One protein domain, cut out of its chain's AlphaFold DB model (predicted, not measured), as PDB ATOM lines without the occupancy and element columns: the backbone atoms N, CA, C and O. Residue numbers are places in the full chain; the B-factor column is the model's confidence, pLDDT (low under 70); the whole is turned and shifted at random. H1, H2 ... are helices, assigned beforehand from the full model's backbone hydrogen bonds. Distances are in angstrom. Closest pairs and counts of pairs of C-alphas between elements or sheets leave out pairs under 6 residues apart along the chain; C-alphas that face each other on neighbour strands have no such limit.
ATOM      1  N   LEU A 132      52.748  -1.537 -41.110       91.75
ATOM      2  CA  LEU A 132      51.402  -2.089 -41.231       91.75
ATOM      3  C   LEU A 132      51.312  -3.023 -42.437       91.75
ATOM      4  O   LEU A 132      52.186  -3.032 -43.305       91.75
ATOM      5  N   ASP A 133      50.234  -3.799 -42.514       92.31
ATOM      6  CA  ASP A 133      49.827  -4.413 -43.773       92.31
ATOM      7  C   ASP A 133      49.038  -3.420 -44.649       92.31
ATOM      8  O   ASP A 133      48.610  -2.352 -44.204       92.31
ATOM      9  N   VAL A 134      48.835  -3.780 -45.922       94.19
ATOM     10  CA  VAL A 134      48.128  -2.940 -46.905       94.19
ATOM     11  C   VAL A 134      46.722  -2.552 -46.445       94.19
ATOM     12  O   VAL A 134      46.295  -1.428 -46.706       94.19
ATOM     13  N   VAL A 135      45.981  -3.458 -45.805       93.81
ATOM     14  CA  VAL A 135      44.581  -3.229 -45.420       93.81
ATOM     15  C   VAL A 135      44.515  -2.201 -44.298       93.81
ATOM     16  O   VAL A 135      43.754  -1.234 -44.389       93.81
ATOM     17  N   ASP A 136      45.338  -2.374 -43.267       93.88
ATOM     18  CA  ASP A 136      45.430  -1.437 -42.152       93.88
ATOM     19  C   ASP A 136      45.955  -0.077 -42.611       93.88
ATOM     20  O   ASP A 136      45.317   0.943 -42.345       93.88
ATOM     21  N   ALA A 137      47.040  -0.051 -43.385       94.81
ATOM     22  CA  ALA A 137      47.611   1.186 -43.904       94.81
ATOM     23  C   ALA A 137      46.638   1.974 -44.783       94.81
ATOM     24  O   ALA A 137      46.601   3.199 -44.710       94.81
ATOM     25  N   THR A 138      45.827   1.290 -45.597       95.31
ATOM     26  CA  THR A 138      44.834   1.956 -46.453       95.31
ATOM     27  C   THR A 138      43.769   2.639 -45.611       95.31
ATOM     28  O   THR A 138      43.437   3.795 -45.862       95.31
ATOM     29  N   ALA A 139      43.261   1.953 -44.586       94.56
ATOM     30  CA  ALA A 139      42.260   2.518 -43.690       94.56
ATOM     31  C   ALA A 139      42.822   3.696 -42.874       94.56
ATOM     32  O   ALA A 139      42.178   4.735 -42.779       94.56
ATOM     33  N   VAL A 140      44.039   3.556 -42.342       94.50
ATOM     34  CA  VAL A 140      44.733   4.611 -41.586       94.50
ATOM     35  C   VAL A 140      45.022   5.828 -42.469       94.50
ATOM     36  O   VAL A 140      44.772   6.960 -42.065       94.50
ATOM     37  N   HIS A 141      45.488   5.614 -43.700       95.25
ATOM     38  CA  HIS A 141      45.738   6.704 -44.639       95.25
ATOM     39  C   HIS A 141      44.446   7.416 -45.062       95.25
ATOM     40  O   HIS A 141      44.414   8.643 -45.127       95.25
ATOM     41  N   ALA A 142      43.366   6.667 -45.308       94.38
ATOM     42  CA  ALA A 142      42.059   7.232 -45.643       94.38
ATOM     43  C   ALA A 142      41.470   8.083 -44.504       94.38
ATOM     44  O   ALA A 142      40.736   9.031 -44.776       94.38
ATOM     45  N   ALA A 143      41.824   7.781 -43.251       93.00
ATOM     46  CA  ALA A 143      41.475   8.580 -42.079       93.00
ATOM     47  C   ALA A 143      42.338   9.852 -41.916       93.00
ATOM     48  O   ALA A 143      42.124  10.623 -40.987       93.00
ATOM     49  N   GLY A 144      43.303  10.093 -42.814       93.19
ATOM     50  CA  GLY A 144      44.170  11.275 -42.803       93.19
ATOM     51  C   GLY A 144      45.455  11.120 -41.988       93.19
ATOM     52  O   GLY A 144      46.253  12.055 -41.936       93.19
ATOM     53  N   CYS A 145      45.693   9.953 -41.388       93.00
ATOM     54  CA  CYS A 145      46.900   9.691 -40.613       93.00
ATOM     55  C   CYS A 145      48.106   9.346 -41.505       93.00
ATOM     56  O   CYS A 145      47.990   8.915 -42.658       93.00
ATOM     57  N   THR A 146      49.295   9.503 -40.930       93.25
ATOM     58  CA  THR A 146      50.597   9.266 -41.561       93.25
ATOM     59  C   THR A 146      51.352   8.116 -40.887       93.25
ATOM     60  O   THR A 146      51.035   7.704 -39.771       93.25
ATOM     61  N   SER A 147      52.411   7.610 -41.526       91.75
ATOM     62  CA  SER A 147      53.310   6.622 -40.907       91.75
ATOM     63  C   SER A 147      54.004   7.154 -39.645       91.75
ATOM     64  O   SER A 147      54.375   6.376 -38.766       91.75
ATOM     65  N   GLN A 148      54.163   8.475 -39.519       92.06
ATOM     66  CA  GLN A 148      54.714   9.097 -38.319       92.06
ATOM     67  C   GLN A 148      53.747   9.002 -37.131       92.06
ATOM     68  O   GLN A 148      54.200   8.769 -36.012       92.06
ATOM     69  N   ASP A 149      52.437   9.101 -37.369       91.62
ATOM     70  CA  ASP A 149      51.422   8.928 -36.322       91.62
ATOM     71  C   ASP A 149      51.430   7.496 -35.779       91.62
ATOM     72  O   ASP A 149      51.393   7.290 -34.567       91.62
ATOM     73  N   VAL A 150      51.592   6.506 -36.668       90.31
ATOM     74  CA  VAL A 150      51.771   5.093 -36.287       90.31
ATOM     75  C   VAL A 150      52.989   4.926 -35.373       90.31
ATOM     76  O   VAL A 150      52.896   4.299 -34.319       90.31
ATOM     77  N   ARG A 151      54.133   5.525 -35.739       88.81
ATOM     78  CA  ARG A 151      55.366   5.464 -34.931       88.81
ATOM     79  C   ARG A 151      55.207   6.121 -33.573       88.81
ATOM     80  O   ARG A 151      55.722   5.591 -32.596       88.81
ATOM     81  N   ARG A 152      54.512   7.258 -33.502       88.75
ATOM     82  CA  ARG A 152      54.254   7.929 -32.224       88.75
ATOM     83  C   ARG A 152      53.410   7.063 -31.302       88.75
ATOM     84  O   ARG A 152      53.758   6.940 -30.136       88.75
ATOM     85  N   TYR A 153      52.372   6.409 -31.818       86.31
ATOM     86  CA  TYR A 153      51.602   5.460 -31.016       86.31
ATOM     87  C   TYR A 153      52.443   4.275 -30.534       86.31
ATOM     88  O   TYR A 153      52.331   3.905 -29.369       86.31
ATOM     89  N   ALA A 154      53.302   3.713 -31.391       82.44
ATOM     90  CA  ALA A 154      54.214   2.641 -30.990       82.44
ATOM     91  C   ALA A 154      55.163   3.097 -29.864       82.44
ATOM     92  O   ALA A 154      55.280   2.427 -28.846       82.44
ATOM     93  N   GLN A 155      55.754   4.290 -29.990       83.50
ATOM     94  CA  GLN A 155      56.617   4.877 -28.957       83.50
ATOM     95  C   GLN A 155      55.874   5.154 -27.649       83.50
ATOM     96  O   GLN A 155      56.416   4.925 -26.569       83.50
ATOM     97  N   MET A 156      54.640   5.658 -27.735       78.25
ATOM     98  CA  MET A 156      53.806   5.882 -26.561       78.25
ATOM     99  C   MET A 156      53.543   4.565 -25.846       78.25
ATOM    100  O   MET A 156      53.860   4.476 -24.664       78.25
ATOM    101  N   ALA A 157      53.073   3.548 -26.574       74.56
ATOM    102  CA  ALA A 157      52.823   2.222 -26.025       74.56
ATOM    103  C   ALA A 157      54.071   1.625 -25.364       74.56
ATOM    104  O   ALA A 157      53.957   1.027 -24.292       74.56
ATOM    105  N   ASP A 158      55.249   1.863 -25.955       72.50
ATOM    106  CA  ASP A 158      56.509   1.382 -25.405       72.50
ATOM    107  C   ASP A 158      56.912   2.087 -24.095       72.50
ATOM    108  O   ASP A 158      57.493   1.495 -23.186       72.50
ATOM    109  N   SER A 159      56.619   3.384 -23.990       69.50
ATOM    110  CA  SER A 159      57.019   4.209 -22.843       69.50
ATOM    111  C   SER A 159      56.140   4.024 -21.606       69.50
ATOM    112  O   SER A 159      56.593   4.236 -20.481       69.50
ATOM    113  N   SER A 160      54.880   3.651 -21.809       61.03
ATOM    114  CA  SER A 160      53.856   3.603 -20.767       61.03
ATOM    115  C   SER A 160      53.480   2.183 -20.345       61.03
ATOM    116  O   SER A 160      52.697   2.022 -19.409       61.03
ATOM    117  N   GLY A 161      54.023   1.156 -21.012       56.66
ATOM    118  CA  GLY A 161      53.698  -0.250 -20.752       56.66
ATOM    119  C   GLY A 161      52.308  -0.660 -21.244       56.66
ATOM    120  O   GLY A 161      51.757  -1.658 -20.788       56.66
ATOM    121  N   TRP A 162      51.712   0.095 -22.176       59.56
ATOM    122  CA  TRP A 162      50.346  -0.153 -22.662       59.56
ATOM    123  C   TRP A 162      50.186  -1.476 -23.413       59.56
ATOM    124  O   TRP A 162      49.060  -1.948 -23.569       59.56
ATOM    125  N   TRP A 163      51.291  -2.112 -23.813       46.84
ATOM    126  CA  TRP A 163      51.293  -3.474 -24.349       46.84
ATOM    127  C   TRP A 163      50.720  -4.518 -23.367       46.84
ATOM    128  O   TRP A 163      50.382  -5.617 -23.796       46.84
ATOM    129  N   GLU A 164      50.617  -4.217 -22.062       47.53
ATOM    130  CA  GLU A 164      50.004  -5.116 -21.064       47.53
ATOM    131  C   GLU A 164      48.466  -5.109 -21.110       47.53
ATOM    132  O   GLU A 164      47.820  -5.943 -20.473       47.53
ATOM    133  N   THR A 165      47.870  -4.198 -21.882       51.25
ATOM    134  CA  THR A 165      46.422  -4.088 -22.101       51.25
ATOM    135  C   THR A 165      46.068  -4.360 -23.564       51.25
ATOM    136  O   THR A 165      46.908  -4.177 -24.441       51.25
ATOM    137  N   ASP A 166      44.822  -4.763 -23.848       56.88
ATOM    138  CA  ASP A 166      44.258  -4.974 -25.200       56.88
ATOM    139  C   ASP A 166      44.137  -3.656 -26.020       56.88
ATOM    140  O   ASP A 166      43.151  -3.407 -26.718       56.88
ATOM    141  N   PHE A 167      45.106  -2.745 -25.900       65.25
ATOM    142  CA  PHE A 167      45.097  -1.441 -26.543       65.25
ATOM    143  C   PHE A 167      45.426  -1.568 -28.037       65.25
ATOM    144  O   PHE A 167      46.580  -1.656 -28.459       65.25
ATOM    145  N   GLU A 168      44.386  -1.560 -28.868       78.38
ATOM    146  CA  GLU A 168      44.516  -1.675 -30.321       78.38
ATOM    147  C   GLU A 168      44.785  -0.310 -30.986       78.38
ATOM    148  O   GLU A 168      43.858   0.369 -31.435       78.38
ATOM    149  N   ILE A 169      46.067   0.065 -31.114       82.69
ATOM    150  CA  ILE A 169      46.550   1.291 -31.801       82.69
ATOM    151  C   ILE A 169      45.838   1.531 -33.145       82.69
ATOM    152  O   ILE A 169      45.438   2.650 -33.469       82.69
ATOM    153  N   ILE A 170      45.638   0.465 -33.926       86.00
ATOM    154  CA  ILE A 170      45.036   0.542 -35.261       86.00
ATOM    155  C   ILE A 170      43.603   1.071 -35.220       86.00
ATOM    156  O   ILE A 170      43.201   1.783 -36.140       86.00
ATOM    157  N   ARG A 171      42.825   0.789 -34.166       88.44
ATOM    158  CA  ARG A 171      41.453   1.311 -34.059       88.44
ATOM    159  C   ARG A 171      41.431   2.828 -33.920       88.44
ATOM    160  O   ARG A 171      40.619   3.472 -34.575       88.44
ATOM    161  N   TRP A 172      42.340   3.388 -33.126       90.62
ATOM    162  CA  TRP A 172      42.457   4.835 -32.924       90.62
ATOM    163  C   TRP A 172      42.871   5.556 -34.205       90.62
ATOM    164  O   TRP A 172      42.230   6.518 -34.621       90.62
ATOM    165  N   LEU A 173      43.881   5.027 -34.891       91.25
ATOM    166  CA  LEU A 173      44.349   5.581 -36.159       91.25
ATOM    167  C   LEU A 173      43.294   5.485 -37.269       91.25
ATOM    168  O   LEU A 173      43.125   6.419 -38.044       91.25
ATOM    169  N   ARG A 174      42.538   4.381 -37.338       92.38
ATOM    170  CA  ARG A 174      41.405   4.241 -38.275       92.38
ATOM    171  C   ARG A 174      40.271   5.221 -37.994       92.38
ATOM    172  O   ARG A 174      39.529   5.557 -38.911       92.38
ATOM    173  N   ALA A 175      40.138   5.661 -36.749       90.62
ATOM    174  CA  ALA A 175      39.207   6.704 -36.352       90.62
ATOM    175  C   ALA A 175      39.720   8.125 -36.662       90.62
ATOM    176  O   ALA A 175      39.009   9.089 -36.398       90.62
ATOM    177  N   GLY A 176      40.930   8.266 -37.219       90.62
ATOM    178  CA  GLY A 176      41.546   9.562 -37.522       90.62
ATOM    179  C   GLY A 176      42.135  10.265 -36.299       90.62
ATOM    180  O   GLY A 176      42.512  11.432 -36.378       90.62
ATOM    181  N   ILE A 177      42.228   9.572 -35.161       91.06
ATOM    182  CA  ILE A 177      42.746  10.140 -33.919       91.06
ATOM    183  C   ILE A 177      44.257   9.919 -33.887       91.06
ATOM    184  O   ILE A 177      44.734   8.788 -33.799       91.06
ATOM    185  N   VAL A 178      45.016  11.012 -33.980       89.06
ATOM    186  CA  VAL A 178      46.484  10.991 -33.896       89.06
ATOM    187  C   VAL A 178      46.960  10.824 -32.452       89.06
ATOM    188  O   VAL A 178      46.250  11.169 -31.508       89.06
ATOM    189  N   ALA A 179      48.192  10.343 -32.281       84.50
ATOM    190  CA  ALA A 179      48.768   9.947 -30.994       84.50
ATOM    191  C   ALA A 179      48.628  11.009 -29.886       84.50
ATOM    192  O   ALA A 179      48.142  10.708 -28.796       84.50
ATOM    193  N   ASP A 180      48.968  12.266 -30.194       84.12
ATOM    194  CA  ASP A 180      48.911  13.382 -29.241       84.12
ATOM    195  C   ASP A 180      47.474  13.632 -28.734       84.12
ATOM    196  O   ASP A 180      47.276  13.942 -27.560       84.12
ATOM    197  N   ARG A 181      46.464  13.452 -29.600       87.19
ATOM    198  CA  ARG A 181      45.040  13.542 -29.232       87.19
ATOM    199  C   ARG A 181      44.571  12.294 -28.499       87.19
ATOM    200  O   ARG A 181      43.916  12.405 -27.470       87.19
ATOM    201  N   GLY A 182      44.963  11.108 -28.964       86.25
ATOM    202  CA  GLY A 182      44.659   9.834 -28.308       86.25
ATOM    203  C   GLY A 182      45.119   9.779 -26.851       86.25
ATOM    204  O   GLY A 182      44.414   9.222 -26.011       86.25
ATOM    205  N   ALA A 183      46.243  10.431 -26.533       83.44
ATOM    206  CA  ALA A 183      46.754  10.580 -25.170       83.44
ATOM    207  C   ALA A 183      45.752  11.231 -24.197       83.44
ATOM    208  O   ALA A 183      45.828  10.995 -22.995       83.44
ATOM    209  N   LEU A 184      44.819  12.053 -24.693       85.75
ATOM    210  CA  LEU A 184      43.782  12.683 -23.870       85.75
ATOM    211  C   LEU A 184      42.652  11.714 -23.496       85.75
ATOM    212  O   LEU A 184      41.964  11.945 -22.503       85.75
TER     213      LEU A 184
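This is residues 132 to 184 of the 357 residues of an uncharacterized protein of Nocardioides sp. HLT2-9 (UniProt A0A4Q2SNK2). A long helix, H2, runs along the longest axis of a small domain; H1 stands crosswise by the end of H2 where H2 begins, and past the other end the backbone loops round and folds back. On this return H3 comes in beside the first half of H2 and reaches H1 with its own last residue, and the short turn H4 then packs on H2. You have 53 residues before you, with four named helices in the order H1, H2, H3, H4 and no named strand: the class is all helix. The whole is compact, with a radius of gyration of the C-alphas of 10.4 A, and rounded, spanning 28 by 20 by 16 A.

Start with H1, residues 134 to 142, and go on to H2, residues 147 to 160: they are near each other, with 6 pairs of C-alphas within 10 A and the closest 8.4 A apart. Next look at H3, residues 169 to 174. It touches H1, the closest C-alphas being those of Val 140 and Arg 174 at 4.7 A; the two run the same way at a steep tilt of 54 degrees. H3 also touches H2, though with residues 149 to 154 of H2 alone, and the closest C-alphas, of Tyr 153 and Ile 169, are 6.6 A apart. H2 and H3 form a helical hairpin, running opposite ways at a shallow tilt of 32 degrees, only just short of steep. Last comes H4, residues 179 to 182, which touches H2, the closest C-alphas being those of Tyr 153 and Ala 179 at 5.3 A. H3 and H4 are close but not clearly touching, the C-alphas of Trp 172 and Gly 182 coming closest at 7.2 A, while H1 and H4 are apart. In H1, H2 and H3 every O i to N i+4 pair is within hydrogen-bond range; H4 is too short for such a pair, and its one O i to N i+3 pair is within range.

Find C-alpha 134 at (48.128, -2.940, -46.905); from there H1 runs 11.9 A to Ala 142. H2 begins at C-alpha 147, at (53.310, 6.622, -40.907), and runs 20.4 A to Ser 160. H3 runs 8.8 A from Ile 169 to Arg 174. H4, from Ala 179, ends at C-alpha 182, at (44.659, 9.834, -28.308).

The C-alphas farthest apart, of Ala 142 and Glu 164, are 28.6 A from each other. The printed part has no cut; its links are tight from H1 to H2 and from H3 to H4, and short from H2 to H3. The mean pLDDT of the printed part is 83.5, and it is under 70 at residues 159 to 167, of which 159 and 160 belong to H2.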